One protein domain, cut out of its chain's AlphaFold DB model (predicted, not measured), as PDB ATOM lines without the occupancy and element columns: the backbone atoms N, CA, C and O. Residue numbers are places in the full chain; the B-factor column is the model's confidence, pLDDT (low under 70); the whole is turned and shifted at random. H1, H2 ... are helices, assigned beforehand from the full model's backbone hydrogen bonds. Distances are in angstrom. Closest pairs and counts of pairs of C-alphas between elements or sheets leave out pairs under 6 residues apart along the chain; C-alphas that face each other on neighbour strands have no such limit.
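AT A GLANCE: This is residues 213 to 319 of the 320 residues of an uncharacterized protein of Heligmosomoides polygyrus (UniProt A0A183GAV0). A short helix, H1, and the first part of a very long one, H2, lie side by side in a small body with the long looped stretch of residues 231 to 279; the rest of H2, from residue 302, sticks out as a straight arm. The printed part has 107 residues, with H1 then H2 along the chain and no named strand: class all helix, though named helices hold only 49 residues. It is loose, radius of gyration of the C-alphas 17.1 A, spanning 60 by 26 by 23 A, the arm making the length.

HOW THE PARTS SIT: H1, residues 220 to 230, touches H2, residues 280 to 317, with the C-alphas of Ala 228 and Ala 294 closest at 4.4 A. H2 touches H1 with residues 286 to 297 alone. They run the same way at a shallow tilt of 17 degrees. In H1 every O i to N i+4 pair is within hydrogen-bond range; in H2, 32 of 34.

IN THESE COORDINATES: H1 begins at C-alpha 220 (62.122, 27.239, 13.697). H2, 56.2 A long, runs from C-alpha 280 (66.589, 16.711, 13.168) to C-alpha 317 (12.621, 32.196, 14.104).

THE WHOLE: Residues 302 to 319 stand free; the other 89 span 34 by 26 by 24 A. The link H1 to H2 is long. The printed part has no cut. Residues 213 to 215 and 252 to 261 have pLDDT under 70.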
ATOM      1  N   SER A 213      53.338  38.150  11.010       64.31
ATOM      2  CA  SER A 213      53.892  37.254   9.996       64.31
ATOM      3  C   SER A 213      54.880  36.287  10.662       64.31
ATOM      4  O   SER A 213      55.751  36.676  11.442       64.31
ATOM      5  N   CYS A 214      54.762  34.990  10.364       67.88
ATOM      6  CA  CYS A 214      55.698  33.974  10.859       67.88
ATOM      7  C   CYS A 214      57.151  34.225  10.413       67.88
ATOM      8  O   CYS A 214      58.077  33.651  10.981       67.88
ATOM      9  N   LEU A 215      57.353  35.113   9.436       65.06
ATOM     10  CA  LEU A 215      58.656  35.546   8.944       65.06
ATOM     11  C   LEU A 215      59.456  36.323  10.000       65.06
ATOM     12  O   LEU A 215      60.680  36.216  10.020       65.06
ATOM     13  N   ASN A 216      58.783  37.038  10.907       73.50
ATOM     14  CA  ASN A 216      59.442  37.849  11.939       73.50
ATOM     15  C   ASN A 216      59.968  37.020  13.121       73.50
ATOM     16  O   ASN A 216      60.788  37.489  13.907       73.50
ATOM     17  N   VAL A 217      59.524  35.770  13.242       77.00
ATOM     18  CA  VAL A 217      59.989  34.845  14.275       77.00
ATOM     19  C   VAL A 217      61.303  34.223  13.810       77.00
ATOM     20  O   VAL A 217      61.364  33.681  12.709       77.00
ATOM     21  N   ARG A 218      62.375  34.296  14.606       79.62
ATOM     22  CA  ARG A 218      63.698  33.796  14.180       79.62
ATOM     23  C   ARG A 218      63.877  32.290  14.368       79.62
ATOM     24  O   ARG A 218      64.582  31.684  13.572       79.62
ATOM     25  N   SER A 219      63.252  31.691  15.379       89.00
ATOM     26  CA  SER A 219      63.390  30.263  15.703       89.00
ATOM     27  C   SER A 219      62.447  29.386  14.871       89.00
ATOM     28  O   SER A 219      61.266  29.710  14.704       89.00
ATOM     29  N   VAL A 220      62.949  28.247  14.383       89.19
ATOM     30  CA  VAL A 220      62.122  27.239  13.697       89.19
ATOM     31  C   VAL A 220      61.064  26.682  14.653       89.19
ATOM     32  O   VAL A 220      59.894  26.593  14.273       89.19
ATOM     33  N   ARG A 221      61.424  26.381  15.911       90.25
ATOM     34  CA  ARG A 221      60.469  25.919  16.934       90.25
ATOM     35  C   ARG A 221      59.317  26.902  17.119       90.25
ATOM     36  O   ARG A 221      58.153  26.508  17.064       90.25
ATOM     37  N   GLN A 222      59.628  28.178  17.315       89.06
ATOM     38  CA  GLN A 222      58.628  29.214  17.564       89.06
ATOM     39  C   GLN A 222      57.724  29.436  16.347       89.06
ATOM     40  O   GLN A 222      56.517  29.609  16.508       89.06
ATOM     41  N   ARG A 223      58.267  29.367  15.122       90.75
ATOM     42  CA  ARG A 223      57.464  29.418  13.890       90.75
ATOM     43  C   ARG A 223      56.449  28.283  13.833       90.75
ATOM     44  O   ARG A 223      55.276  28.529  13.553       90.75
ATOM     45  N   ILE A 224      56.894  27.061  14.127       91.50
ATOM     46  CA  ILE A 224      56.038  25.872  14.125       91.50
ATOM     47  C   ILE A 224      54.918  26.020  15.162       91.50
ATOM     48  O   ILE A 224      53.745  25.831  14.840       91.50
ATOM     49  N   LEU A 225      55.261  26.417  16.390       90.12
ATOM     50  CA  LEU A 225      54.286  26.612  17.466       90.12
ATOM     51  C   LEU A 225      53.300  27.747  17.165       90.12
ATOM     52  O   LEU A 225      52.114  27.616  17.448       90.12
ATOM     53  N   SER A 226      53.762  28.827  16.534       89.94
ATOM     54  CA  SER A 226      52.905  29.931  16.097       89.94
ATOM     55  C   SER A 226      51.849  29.478  15.082       89.94
ATOM     56  O   SER A 226      50.696  29.897  15.172       89.94
ATOM     57  N   HIS A 227      52.207  28.605  14.134       92.75
ATOM     58  CA  HIS A 227      51.237  28.021  13.200       92.75
ATOM     59  C   HIS A 227      50.292  27.041  13.892       92.75
ATOM     60  O   HIS A 227      49.090  27.100  13.651       92.75
ATOM     61  N   ALA A 228      50.815  26.202  14.789       92.12
ATOM     62  CA  ALA A 228      50.016  25.252  15.553       92.12
ATOM     63  C   ALA A 228      48.905  25.952  16.349       92.12
ATOM     64  O   ALA A 228      47.732  25.643  16.163       92.12
ATOM     65  N   ARG A 229      49.275  26.941  17.174       89.56
ATOM     66  CA  ARG A 229      48.344  27.685  18.042       89.56
ATOM     67  C   ARG A 229      47.289  28.453  17.255       89.56
ATOM     68  O   ARG A 229      46.144  28.533  17.671       89.56
ATOM     69  N   ARG A 230      47.661  28.994  16.094       88.81
ATOM     70  CA  ARG A 230      46.740  29.772  15.255       88.81
ATOM     71  C   ARG A 230      45.925  28.922  14.287       88.81
ATOM     72  O   ARG A 230      45.122  29.496  13.552       88.81
ATOM     73  N   GLY A 231      46.140  27.605  14.250       92.19
ATOM     74  CA  GLY A 231      45.547  26.740  13.236       92.19
ATOM     75  C   GLY A 231      45.884  27.238  11.832       92.19
ATOM     76  O   GLY A 231      44.988  27.492  11.045       92.19
ATOM     77  N   ARG A 232      47.159  27.510  11.540       92.56
ATOM     78  CA  ARG A 232      47.586  27.910  10.191       92.56
ATOM     79  C   ARG A 232      48.186  26.726   9.457       92.56
ATOM     80  O   ARG A 232      48.954  25.958  10.036       92.56
ATOM     81  N   CYS A 233      47.917  26.658   8.161       92.31
ATOM     82  CA  CYS A 233      48.516  25.710   7.241       92.31
ATOM     83  C   CYS A 233      50.048  25.788   7.311       92.31
ATOM     84  O   CYS A 233      50.638  26.873   7.269       92.31
ATOM     85  N   PHE A 234      50.716  24.642   7.393       92.19
ATOM     86  CA  PHE A 234      52.175  24.557   7.360       92.19
ATOM     87  C   PHE A 234      52.732  24.575   5.936       92.19
ATOM     88  O   PHE A 234      53.946  24.646   5.780       92.19
ATOM     89  N   ILE A 235      51.877  24.529   4.910       89.81
ATOM     90  CA  ILE A 235      52.268  24.549   3.494       89.81
ATOM     91  C   ILE A 235      52.273  25.982   2.953       89.81
ATOM     92  O   ILE A 235      53.289  26.418   2.423       89.81
ATOM     93  N   CYS A 236      51.188  26.742   3.137       89.69
ATOM     94  CA  CYS A 236      51.081  28.107   2.603       89.69
ATOM     95  C   CYS A 236      50.885  29.196   3.674       89.69
ATOM     96  O   CYS A 236      50.862  30.380   3.354       89.69
ATOM     97  N   GLY A 237      50.694  28.820   4.944       89.75
ATOM     98  CA  GLY A 237      50.424  29.763   6.032       89.75
ATOM     99  C   GLY A 237      49.007  30.332   6.105       89.75
ATOM    100  O   GLY A 237      48.764  31.186   6.952       89.75
ATOM    101  N   GLY A 238      48.081  29.859   5.267       89.94
ATOM    102  CA  GLY A 238      46.671  30.258   5.296       89.94
ATOM    103  C   GLY A 238      45.881  29.655   6.464       89.94
ATOM    104  O   GLY A 238      46.363  28.765   7.162       89.94
ATOM    105  N   HIS A 239      44.648  30.127   6.657       91.12
ATOM    106  CA  HIS A 239      43.705  29.612   7.659       91.12
ATOM    107  C   HIS A 239      42.925  28.403   7.121       91.12
ATOM    108  O   HIS A 239      41.724  28.475   6.883       91.12
ATOM    109  N   HIS A 240      43.629  27.302   6.889       92.19
ATOM    110  CA  HIS A 240      43.064  25.996   6.547       92.19
ATOM    111  C   HIS A 240      44.014  24.889   7.019       92.19
ATOM    112  O   HIS A 240      45.190  25.136   7.306       92.19
ATOM    113  N   VAL A 241      43.521  23.653   7.079       92.06
ATOM    114  CA  VAL A 241      44.364  22.492   7.387       92.06
ATOM    115  C   VAL A 241      45.214  22.107   6.177       92.06
ATOM    116  O   VAL A 241      44.806  22.307   5.040       92.06
ATOM    117  N   ASP A 242      46.385  21.506   6.406       91.12
ATOM    118  CA  ASP A 242      47.312  21.092   5.335       91.12
ATOM    119  C   ASP A 242      46.642  20.242   4.237       91.12
ATOM    120  O   ASP A 242      47.016  20.356   3.075       91.12
ATOM    121  N   ALA A 243      45.651  19.418   4.601       90.38
ATOM    122  CA  ALA A 243      44.913  18.562   3.668       90.38
ATOM    123  C   ALA A 243      44.047  19.344   2.663       90.38
ATOM    124  O   ALA A 243      43.810  18.849   1.566       90.38
ATOM    125  N   ASP A 244      43.632  20.560   3.019       92.25
ATOM    126  CA  ASP A 244      42.779  21.422   2.195       92.25
ATOM    127  C   ASP A 244      43.610  22.491   1.458       92.25
ATOM    128  O   ASP A 244      43.071  23.423   0.859       92.25
ATOM    129  N   CYS A 245      44.943  22.410   1.533       92.00
ATOM    130  CA  CYS A 245      45.815  23.409   0.939       92.00
ATOM    131  C   CYS A 245      45.905  23.226  -0.578       92.00
ATOM    132  O   CYS A 245      46.470  22.245  -1.055       92.00
ATOM    133  N   ALA A 246      45.447  24.224  -1.338       91.38
ATOM    134  CA  ALA A 246      45.539  24.228  -2.803       91.38
ATOM    135  C   ALA A 246      46.984  24.092  -3.326       91.38
ATOM    136  O   ALA A 246      47.206  23.563  -4.408       91.38
ATOM    137  N   TYR A 247      47.973  24.524  -2.538       86.38
ATOM    138  CA  TYR A 247      49.392  24.440  -2.892       86.38
ATOM    139  C   TYR A 247      50.036  23.091  -2.533       86.38
ATOM    140  O   TYR A 247      51.220  22.895  -2.802       86.38
ATOM    141  N   ALA A 248      49.306  22.162  -1.902       84.50
ATOM    142  CA  ALA A 248      49.867  20.882  -1.466       84.50
ATOM    143  C   ALA A 248      50.402  20.046  -2.640       84.50
ATOM    144  O   ALA A 248      51.461  19.434  -2.512       84.50
ATOM    145  N   GLU A 249      49.705  20.056  -3.779       81.31
ATOM    146  CA  GLU A 249      50.116  19.332  -4.989       81.31
ATOM    147  C   GLU A 249      51.248  20.051  -5.735       81.31
ATOM    148  O   GLU A 249      52.184  19.410  -6.202       81.31
ATOM    149  N   GLU A 250      51.225  21.387  -5.787       78.94
ATOM    150  CA  GLU A 250      52.267  22.182  -6.459       78.94
ATOM    151  C   GLU A 250      53.635  22.073  -5.769       78.94
ATOM    152  O   GLU A 250      54.682  22.182  -6.412       78.94
ATOM    153  N   LEU A 251      53.634  21.843  -4.455       71.62
ATOM    154  CA  LEU A 251      54.841  21.773  -3.635       71.62
ATOM    155  C   LEU A 251      55.388  20.342  -3.475       71.62
ATOM    156  O   LEU A 251      56.482  20.172  -2.922       71.62
ATOM    157  N   GLN A 252      54.697  19.319  -3.997       65.00
ATOM    158  CA  GLN A 252      55.227  17.955  -4.079       65.00
ATOM    159  C   GLN A 252      56.450  17.924  -5.012       65.00
ATOM    160  O   GLN A 252      56.339  17.909  -6.234       65.00
ATOM    161  N   GLY A 253      57.648  17.916  -4.418       60.53
ATOM    162  CA  GLY A 253      58.926  17.765  -5.126       60.53
ATOM    163  C   GLY A 253      59.825  19.007  -5.186       60.53
ATOM    164  O   GLY A 253      60.938  18.900  -5.694       60.53
ATOM    165  N   GLN A 254      59.408  20.160  -4.647       59.59
ATOM    166  CA  GLN A 254      60.203  21.406  -4.711       59.59
ATOM    167  C   GLN A 254      61.055  21.710  -3.464       59.59
ATOM    168  O   GLN A 254      61.854  22.651  -3.467       59.59
ATOM    169  N   TYR A 255      60.953  20.924  -2.390       61.00
ATOM    170  CA  TYR A 255      61.712  21.187  -1.161       61.00
ATOM    171  C   TYR A 255      63.133  20.617  -1.224       61.00
ATOM    172  O   TYR A 255      63.454  19.574  -0.657       61.00
ATOM    173  N   HIS A 256      64.005  21.355  -1.910       55.38
ATOM    174  CA  HIS A 256      65.370  20.949  -2.251       55.38
ATOM    175  C   HIS A 256      66.327  20.714  -1.070       55.38
ATOM    176  O   HIS A 256      67.378  20.114  -1.280       55.38
ATOM    177  N   PHE A 257      66.017  21.169   0.150       59.69
ATOM    178  CA  PHE A 257      67.037  21.249   1.206       59.69
ATOM    179  C   PHE A 257      67.011  20.147   2.266       59.69
ATOM    180  O   PHE A 257      68.055  19.861   2.842       59.69
ATOM    181  N   CYS A 258      65.858  19.544   2.567       68.94
ATOM    182  CA  CYS A 258      65.788  18.518   3.618       68.94
ATOM    183  C   CYS A 258      65.173  17.192   3.167       68.94
ATOM    184  O   CYS A 258      65.184  16.251   3.953       68.94
ATOM    185  N   HIS A 259      64.674  17.098   1.926       67.88
ATOM    186  CA  HIS A 259      63.991  15.907   1.393       67.88
ATOM    187  C   HIS A 259      62.809  15.419   2.252       67.88
ATOM    188  O   HIS A 259      62.414  14.261   2.162       67.88
ATOM    189  N   LEU A 260      62.264  16.289   3.109       68.44
ATOM    190  CA  LEU A 260      61.087  16.003   3.920       68.44
ATOM    191  C   LEU A 260      59.874  16.647   3.267       68.44
ATOM    192  O   LEU A 260      59.882  17.839   2.958       68.44
ATOM    193  N   ASP A 261      58.821  15.863   3.095       65.81
ATOM    194  CA  ASP A 261      57.677  16.304   2.310       65.81
ATOM    195  C   ASP A 261      56.761  17.281   3.078       65.81
ATOM    196  O   ASP A 261      56.630  17.259   4.313       65.81
ATOM    197  N   ASN A 262      56.082  18.129   2.300       73.50
ATOM    198  CA  ASN A 262      54.866  18.880   2.646       73.50
ATOM    199  C   ASN A 262      54.987  19.972   3.726       73.50
ATOM    200  O   ASN A 262      54.119  20.080   4.596       73.50
ATOM    201  N   HIS A 263      56.032  20.795   3.720       79.19
ATOM    202  CA  HIS A 263      56.118  21.944   4.631       79.19
ATOM    203  C   HIS A 263      56.740  23.160   3.950       79.19
ATOM    204  O   HIS A 263      57.715  23.038   3.226       79.19
ATOM    205  N   HIS A 264      56.229  24.353   4.241       83.25
ATOM    206  CA  HIS A 264      56.757  25.610   3.730       83.25
ATOM    207  C   HIS A 264      58.245  25.786   4.073       83.25
ATOM    208  O   HIS A 264      58.685  25.450   5.178       83.25
ATOM    209  N   THR A 265      59.008  26.433   3.185       81.19
ATOM    210  CA  THR A 265      60.447  26.710   3.359       81.19
ATOM    211  C   THR A 265      60.760  27.411   4.683       81.19
ATOM    212  O   THR A 265      61.824  27.212   5.264       81.19
ATOM    213  N   ALA A 266      59.820  28.188   5.226       81.50
ATOM    214  CA  ALA A 266      59.959  28.842   6.531       81.50
ATOM    215  C   ALA A 266      60.166  27.873   7.714       81.50
ATOM    216  O   ALA A 266      60.729  28.302   8.724       81.50
ATOM    217  N   PHE A 267      59.736  26.612   7.589       85.69
ATOM    218  CA  PHE A 267      59.880  25.555   8.603       85.69
ATOM    219  C   PHE A 267      60.974  24.543   8.262       85.69
ATOM    220  O   PHE A 267      61.265  23.663   9.073       85.69
ATOM    221  N   CYS A 268      61.549  24.646   7.063       83.69
ATOM    222  CA  CYS A 268      62.545  23.709   6.578       83.69
ATOM    223  C   CYS A 268      63.794  23.767   7.450       83.69
ATOM    224  O   CYS A 268      64.345  24.843   7.681       83.69
ATOM    225  N   MET A 269      64.285  22.605   7.885       81.81
ATOM    226  CA  MET A 269      65.542  22.546   8.630       81.81
ATOM    227  C   MET A 269      66.737  23.022   7.814       81.81
ATOM    228  O   MET A 269      67.709  23.469   8.393       81.81
ATOM    229  N   GLY A 270      66.682  22.966   6.485       81.62
ATOM    230  CA  GLY A 270      67.732  23.527   5.637       81.62
ATOM    231  C   GLY A 270      67.630  25.041   5.428       81.62
ATOM    232  O   GLY A 270      68.448  25.611   4.710       81.62
ATOM    233  N   ASN A 271      66.636  25.711   6.021       82.62
ATOM    234  CA  ASN A 271      66.473  27.151   5.888       82.62
ATOM    235  C   ASN A 271      67.567  27.896   6.667       82.62
ATOM    236  O   ASN A 271      67.561  27.926   7.895       82.62
ATOM    237  N   GLN A 272      68.479  28.538   5.939       81.06
ATOM    238  CA  GLN A 272      69.582  29.315   6.515       81.06
ATOM    239  C   GLN A 272      69.136  30.662   7.112       81.06
ATOM    240  O   GLN A 272      69.890  31.293   7.845       81.06
ATOM    241  N   HIS A 273      67.910  31.108   6.824       81.00
ATOM    242  CA  HIS A 273      67.349  32.359   7.345       81.00
ATOM    243  C   HIS A 273      66.625  32.188   8.690       81.00
ATOM    244  O   HIS A 273      66.067  33.157   9.208       81.00
ATOM    245  N   ALA A 274      66.585  30.974   9.244       83.56
ATOM    246  CA  ALA A 274      65.989  30.681  10.542       83.56
ATOM    247  C   ALA A 274      67.030  30.078  11.496       83.56
ATOM    248  O   ALA A 274      67.902  29.316  11.085       83.56
ATOM    249  N   ILE A 275      66.915  30.401  12.783       85.31
ATOM    250  CA  ILE A 275      67.695  29.770  13.846       85.31
ATOM    251  C   ILE A 275      67.200  28.330  13.985       85.31
ATOM    252  O   ILE A 275      66.037  28.092  14.321       85.31
ATOM    253  N   GLN A 276      68.095  27.381  13.723       87.62
ATOM    254  CA  GLN A 276      67.845  25.953  13.881       87.62
ATOM    255  C   GLN A 276      68.011  25.565  15.350       87.62
ATOM    256  O   GLN A 276      69.085  25.176  15.796       87.62
ATOM    257  N   ASP A 277      66.933  25.702  16.110       88.94
ATOM    258  CA  ASP A 277      66.869  25.401  17.543       88.94
ATOM    259  C   ASP A 277      66.219  24.040  17.846       88.94
ATOM    260  O   ASP A 277      65.892  23.729  18.992       88.94
ATOM    261  N   VAL A 278      66.020  23.213  16.816       87.25
ATOM    262  CA  VAL A 278      65.415  21.884  16.923       87.25
ATOM    263  C   VAL A 278      66.299  20.870  16.210       87.25
ATOM    264  O   VAL A 278      66.591  21.016  15.026       87.25
ATOM    265  N   ALA A 279      66.695  19.820  16.928       87.94
ATOM    266  CA  ALA A 279      67.432  18.702  16.350       87.94
ATOM    267  C   ALA A 279      66.587  17.944  15.307       87.94
ATOM    268  O   ALA A 279      65.358  17.875  15.409       87.94
ATOM    269  N   ALA A 280      67.245  17.345  14.314       84.69
ATOM    270  CA  ALA A 280      66.589  16.711  13.168       84.69
ATOM    271  C   ALA A 280      65.608  15.584  13.526       84.69
ATOM    272  O   ALA A 280      64.514  15.472  12.958       84.69
ATOM    273  N   ASP A 281      65.978  14.770  14.506       83.75
ATOM    274  CA  ASP A 281      65.164  13.693  15.065       83.75
ATOM    275  C   ASP A 281      63.933  14.231  15.819       83.75
ATOM    276  O   ASP A 281      62.844  13.650  15.757       83.75
ATOM    277  N   ARG A 282      64.074  15.384  16.484       88.19
ATOM    278  CA  ARG A 282      62.993  16.055  17.219       88.19
ATOM    279  C   ARG A 282      62.051  16.835  16.306       88.19
ATOM    280  O   ARG A 282      60.854  16.890  16.588       88.19
ATOM    281  N   TRP A 283      62.545  17.378  15.195       90.19
ATOM    282  CA  TRP A 283      61.757  18.195  14.265       90.19
ATOM    283  C   TRP A 283      60.533  17.444  13.726       90.19
ATOM    284  O   TRP A 283      59.421  17.969  13.739       90.19
ATOM    285  N   HIS A 284      60.688  16.168  13.363       86.69
ATOM    286  CA  HIS A 284      59.587  15.333  12.868       86.69
ATOM    287  C   HIS A 284      58.488  15.094  13.907       86.69
ATOM    288  O   HIS A 284      57.301  15.027  13.574       86.69
ATOM    289  N   LYS A 285      58.875  14.906  15.173       89.81
ATOM    290  CA  LYS A 285      57.924  14.746  16.282       89.81
ATOM    291  C   LYS A 285      57.190  16.064  16.526       89.81
ATOM    292  O   LYS A 285      55.963  16.065  16.613       89.81
ATOM    293  N   LEU A 286      57.930  17.173  16.534       89.62
ATOM    294  CA  LEU A 286      57.382  18.515  16.699       89.62
ATOM    295  C   LEU A 286      56.386  18.864  15.584       89.62
ATOM    296  O   LEU A 286      55.266  19.254  15.890       89.62
ATOM    297  N   MET A 287      56.739  18.657  14.313       90.94
ATOM    298  CA  MET A 287      55.858  18.934  13.173       90.94
ATOM    299  C   MET A 287      54.582  18.091  13.188       90.94
ATOM    300  O   MET A 287      53.496  18.616  12.946       90.94
ATOM    301  N   ARG A 288      54.673  16.793  13.513       89.88
ATOM    302  CA  ARG A 288      53.481  15.935  13.638       89.88
ATOM    303  C   ARG A 288      52.539  16.431  14.733       89.88
ATOM    304  O   ARG A 288      51.341  16.559  14.484       89.88
ATOM    305  N   ARG A 289      53.081  16.762  15.909       91.19
ATOM    306  CA  ARG A 289      52.304  17.324  17.023       91.19
ATOM    307  C   ARG A 289      51.695  18.677  16.649       91.19
ATOM    308  O   ARG A 289      50.514  18.897  16.884       91.19
ATOM    309  N   ALA A 290      52.467  19.549  16.010       92.75
ATOM    310  CA  ALA A 290      52.030  20.873  15.584       92.75
ATOM    311  C   ALA A 290      50.887  20.821  14.558       92.75
ATOM    312  O   ALA A 290      49.903  21.541  14.709       92.75
ATOM    313  N   ARG A 291      50.958  19.921  13.568       93.00
ATOM    314  CA  ARG A 291      49.860  19.675  12.617       93.00
ATOM    315  C   ARG A 291      48.611  19.127  13.300       93.00
ATOM    316  O   ARG A 291      47.504  19.528  12.958       93.00
ATOM    317  N   TYR A 292      48.770  18.212  14.257       91.12
ATOM    318  CA  TYR A 292      47.644  17.717  15.048       91.12
ATOM    319  C   TYR A 292      46.951  18.857  15.805       91.12
ATOM    320  O   TYR A 292      45.737  19.001  15.688       91.12
ATOM    321  N   ILE A 293      47.726  19.704  16.491       89.69
ATOM    322  CA  ILE A 293      47.208  20.881  17.202       89.69
ATOM    323  C   ILE A 293      46.490  21.825  16.230       89.69
ATOM    324  O   ILE A 293      45.346  22.181  16.478       89.69
ATOM    325  N   ALA A 294      47.102  22.167  15.090       91.69
ATOM    326  CA  ALA A 294      46.482  23.059  14.110       91.69
ATOM    327  C   ALA A 294      45.137  22.530  13.584       91.69
ATOM    328  O   ALA A 294      44.196  23.304  13.419       91.69
ATOM    329  N   ARG A 295      45.021  21.212  13.357       91.94
ATOM    330  CA  ARG A 295      43.743  20.582  12.985       91.94
ATOM    331  C   ARG A 295      42.703  20.704  14.093       91.94
ATOM    332  O   ARG A 295      41.568  21.048  13.795       91.94
ATOM    333  N   LYS A 296      43.087  20.484  15.354       92.75
ATOM    334  CA  LYS A 296      42.174  20.627  16.496       92.75
ATOM    335  C   LYS A 296      41.683  22.060  16.676       92.75
ATOM    336  O   LYS A 296      40.493  22.257  16.870       92.75
ATOM    337  N   VAL A 297      42.563  23.049  16.513       89.94
ATOM    338  CA  VAL A 297      42.175  24.471  16.506       89.94
ATOM    339  C   VAL A 297      41.149  24.753  15.402       89.94
ATOM    340  O   VAL A 297      40.177  25.464  15.629       89.94
ATOM    341  N   HIS A 298      41.322  24.165  14.217       89.19
ATOM    342  CA  HIS A 298      40.352  24.294  13.131       89.19
ATOM    343  C   HIS A 298      39.008  23.614  13.411       89.19
ATOM    344  O   HIS A 298      37.970  24.189  13.102       89.19
ATOM    345  N   GLU A 299      39.020  22.404  13.973       89.12
ATOM    346  CA  GLU A 299      37.799  21.689  14.367       89.12
ATOM    347  C   GLU A 299      37.000  22.488  15.406       89.12
ATOM    348  O   GLU A 299      35.787  22.621  15.262       89.12
ATOM    349  N   LEU A 300      37.684  23.068  16.399       87.62
ATOM    350  CA  LEU A 300      37.060  23.911  17.420       87.62
ATOM    351  C   LEU A 300      36.436  25.169  16.813       87.62
ATOM    352  O   LEU A 300      35.244  25.388  17.000       87.62
ATOM    353  N   ARG A 301      37.187  25.926  16.001       88.00
ATOM    354  CA  ARG A 301      36.655  27.121  15.321       88.00
ATOM    355  C   ARG A 301      35.436  26.813  14.460       88.00
ATOM    356  O   ARG A 301      34.455  27.540  14.516       88.00
ATOM    357  N   ARG A 302      35.465  25.711  13.701       87.19
ATOM    358  CA  ARG A 302      34.306  25.286  12.903       87.19
ATOM    359  C   ARG A 302      33.097  25.003  13.796       87.19
ATOM    360  O   ARG A 302      31.993  25.400  13.452       87.19
ATOM    361  N   SER A 303      33.300  24.346  14.940       89.81
ATOM    362  CA  SER A 303      32.210  24.072  15.882       89.81
ATOM    363  C   SER A 303      31.632  25.343  16.517       89.81
ATOM    364  O   SER A 303      30.422  25.429  16.697       89.81
ATOM    365  N   GLU A 304      32.470  26.344  16.802       87.81
ATOM    366  CA  GLU A 304      32.044  27.652  17.317       87.81
ATOM    367  C   GLU A 304      31.253  28.435  16.262       87.81
ATOM    368  O   GLU A 304      30.187  28.968  16.560       87.81
ATOM    369  N   GLU A 305      31.728  28.448  15.014       89.06
ATOM    370  CA  GLU A 305      31.028  29.059  13.879       89.06
ATOM    371  C   GLU A 305      29.669  28.385  13.622       89.06
ATOM    372  O   GLU A 305      28.663  29.068  13.430       89.06
ATOM    373  N   GLU A 306      29.609  27.049  13.661       87.88
ATOM    374  CA  GLU A 306      28.362  26.284  13.537       87.88
ATOM    375  C   GLU A 306      27.396  26.569  14.695       87.88
ATOM    376  O   GLU A 306      26.189  26.717  14.479       87.88
ATOM    377  N   PHE A 307      27.915  26.668  15.921       88.88
ATOM    378  CA  PHE A 307      27.127  27.004  17.102       88.88
ATOM    379  C   PHE A 307      26.529  28.412  17.000       88.88
ATOM    380  O   PHE A 307      25.323  28.580  17.200       88.88
ATOM    381  N   GLU A 308      27.332  29.412  16.628       89.12
ATOM    382  CA  GLU A 308      26.870  30.793  16.481       89.12
ATOM    383  C   GLU A 308      25.879  30.934  15.315       89.12
ATOM    384  O   GLU A 308      24.844  31.589  15.455       89.12
ATOM    385  N   ALA A 309      26.110  30.243  14.194       88.00
ATOM    386  CA  ALA A 309      25.156  30.192  13.088       88.00
ATOM    387  C   ALA A 309      23.805  29.590  13.516       88.00
ATOM    388  O   ALA A 309      22.748  30.114  13.157       88.00
ATOM    389  N   ASN A 310      23.814  28.521  14.323       86.31
ATOM    390  CA  ASN A 310      22.590  27.923  14.867       86.31
ATOM    391  C   ASN A 310      21.873  28.878  15.832       86.31
ATOM    392  O   ASN A 310      20.649  29.000  15.790       86.31
ATOM    393  N   ARG A 311      22.633  29.582  16.679       91.88
ATOM    394  CA  ARG A 311      22.107  30.591  17.602       91.88
ATOM    395  C   ARG A 311      21.408  31.725  16.853       91.88
ATOM    396  O   ARG A 311      20.267  32.038  17.184       91.88
ATOM    397  N   LEU A 312      22.046  32.292  15.827       91.62
ATOM    398  CA  LEU A 312      21.460  33.345  14.989       91.62
ATOM    399  C   LEU A 312      20.206  32.859  14.251       91.62
ATOM    400  O   LEU A 312      19.210  33.575  14.200       91.62
ATOM    401  N   TYR A 313      20.224  31.624  13.741       89.62
ATOM    402  CA  TYR A 313      19.057  31.019  13.100       89.62
ATOM    403  C   TYR A 313      17.862  30.897  14.058       89.62
ATOM    404  O   TYR A 313      16.746  31.255  13.694       89.62
ATOM    405  N   ARG A 314      18.077  30.460  15.305       88.44
ATOM    406  CA  ARG A 314      17.001  30.391  16.310       88.44
ATOM    407  C   ARG A 314      16.424  31.763  16.642       88.44
ATOM    408  O   ARG A 314      15.211  31.896  16.666       88.44
ATOM    409  N   LEU A 315      17.281  32.770  16.822       90.19
ATOM    410  CA  LEU A 315      16.828  34.139  17.078       90.19
ATOM    411  C   LEU A 315      15.957  34.676  15.934       90.19
ATOM    412  O   LEU A 315      14.959  35.329  16.203       90.19
ATOM    413  N   SER A 316      16.276  34.344  14.677       92.56
ATOM    414  CA  SER A 316      15.446  34.756  13.534       92.56
ATOM    415  C   SER A 316      14.070  34.087  13.474       92.56
ATOM    416  O   SER A 316      13.151  34.659  12.902       92.56
ATOM    417  N   LEU A 317      13.911  32.893  14.059       91.12
ATOM    418  CA  LEU A 317      12.621  32.196  14.104       91.12
ATOM    419  C   LEU A 317      11.695  32.742  15.195       91.12
ATOM    420  O   LEU A 317      10.484  32.619  15.067       91.12
ATOM    421  N   ASP A 318      12.256  33.327  16.254       89.12
ATOM    422  CA  ASP A 318      11.485  33.916  17.353       89.12
ATOM    423  C   ASP A 318      10.966  35.337  17.020       89.12
ATOM    424  O   ASP A 318      10.163  35.892  17.773       89.12
ATOM    425  N   GLU A 319      11.416  35.938  15.910       84.12
ATOM    426  CA  GLU A 319      11.000  37.271  15.435       84.12
ATOM    427  C   GLU A 319       9.825  37.250  14.427       84.12
ATOM    428  O   GLU A 319       9.300  38.319  14.101       84.12
TER     429      GLU A 319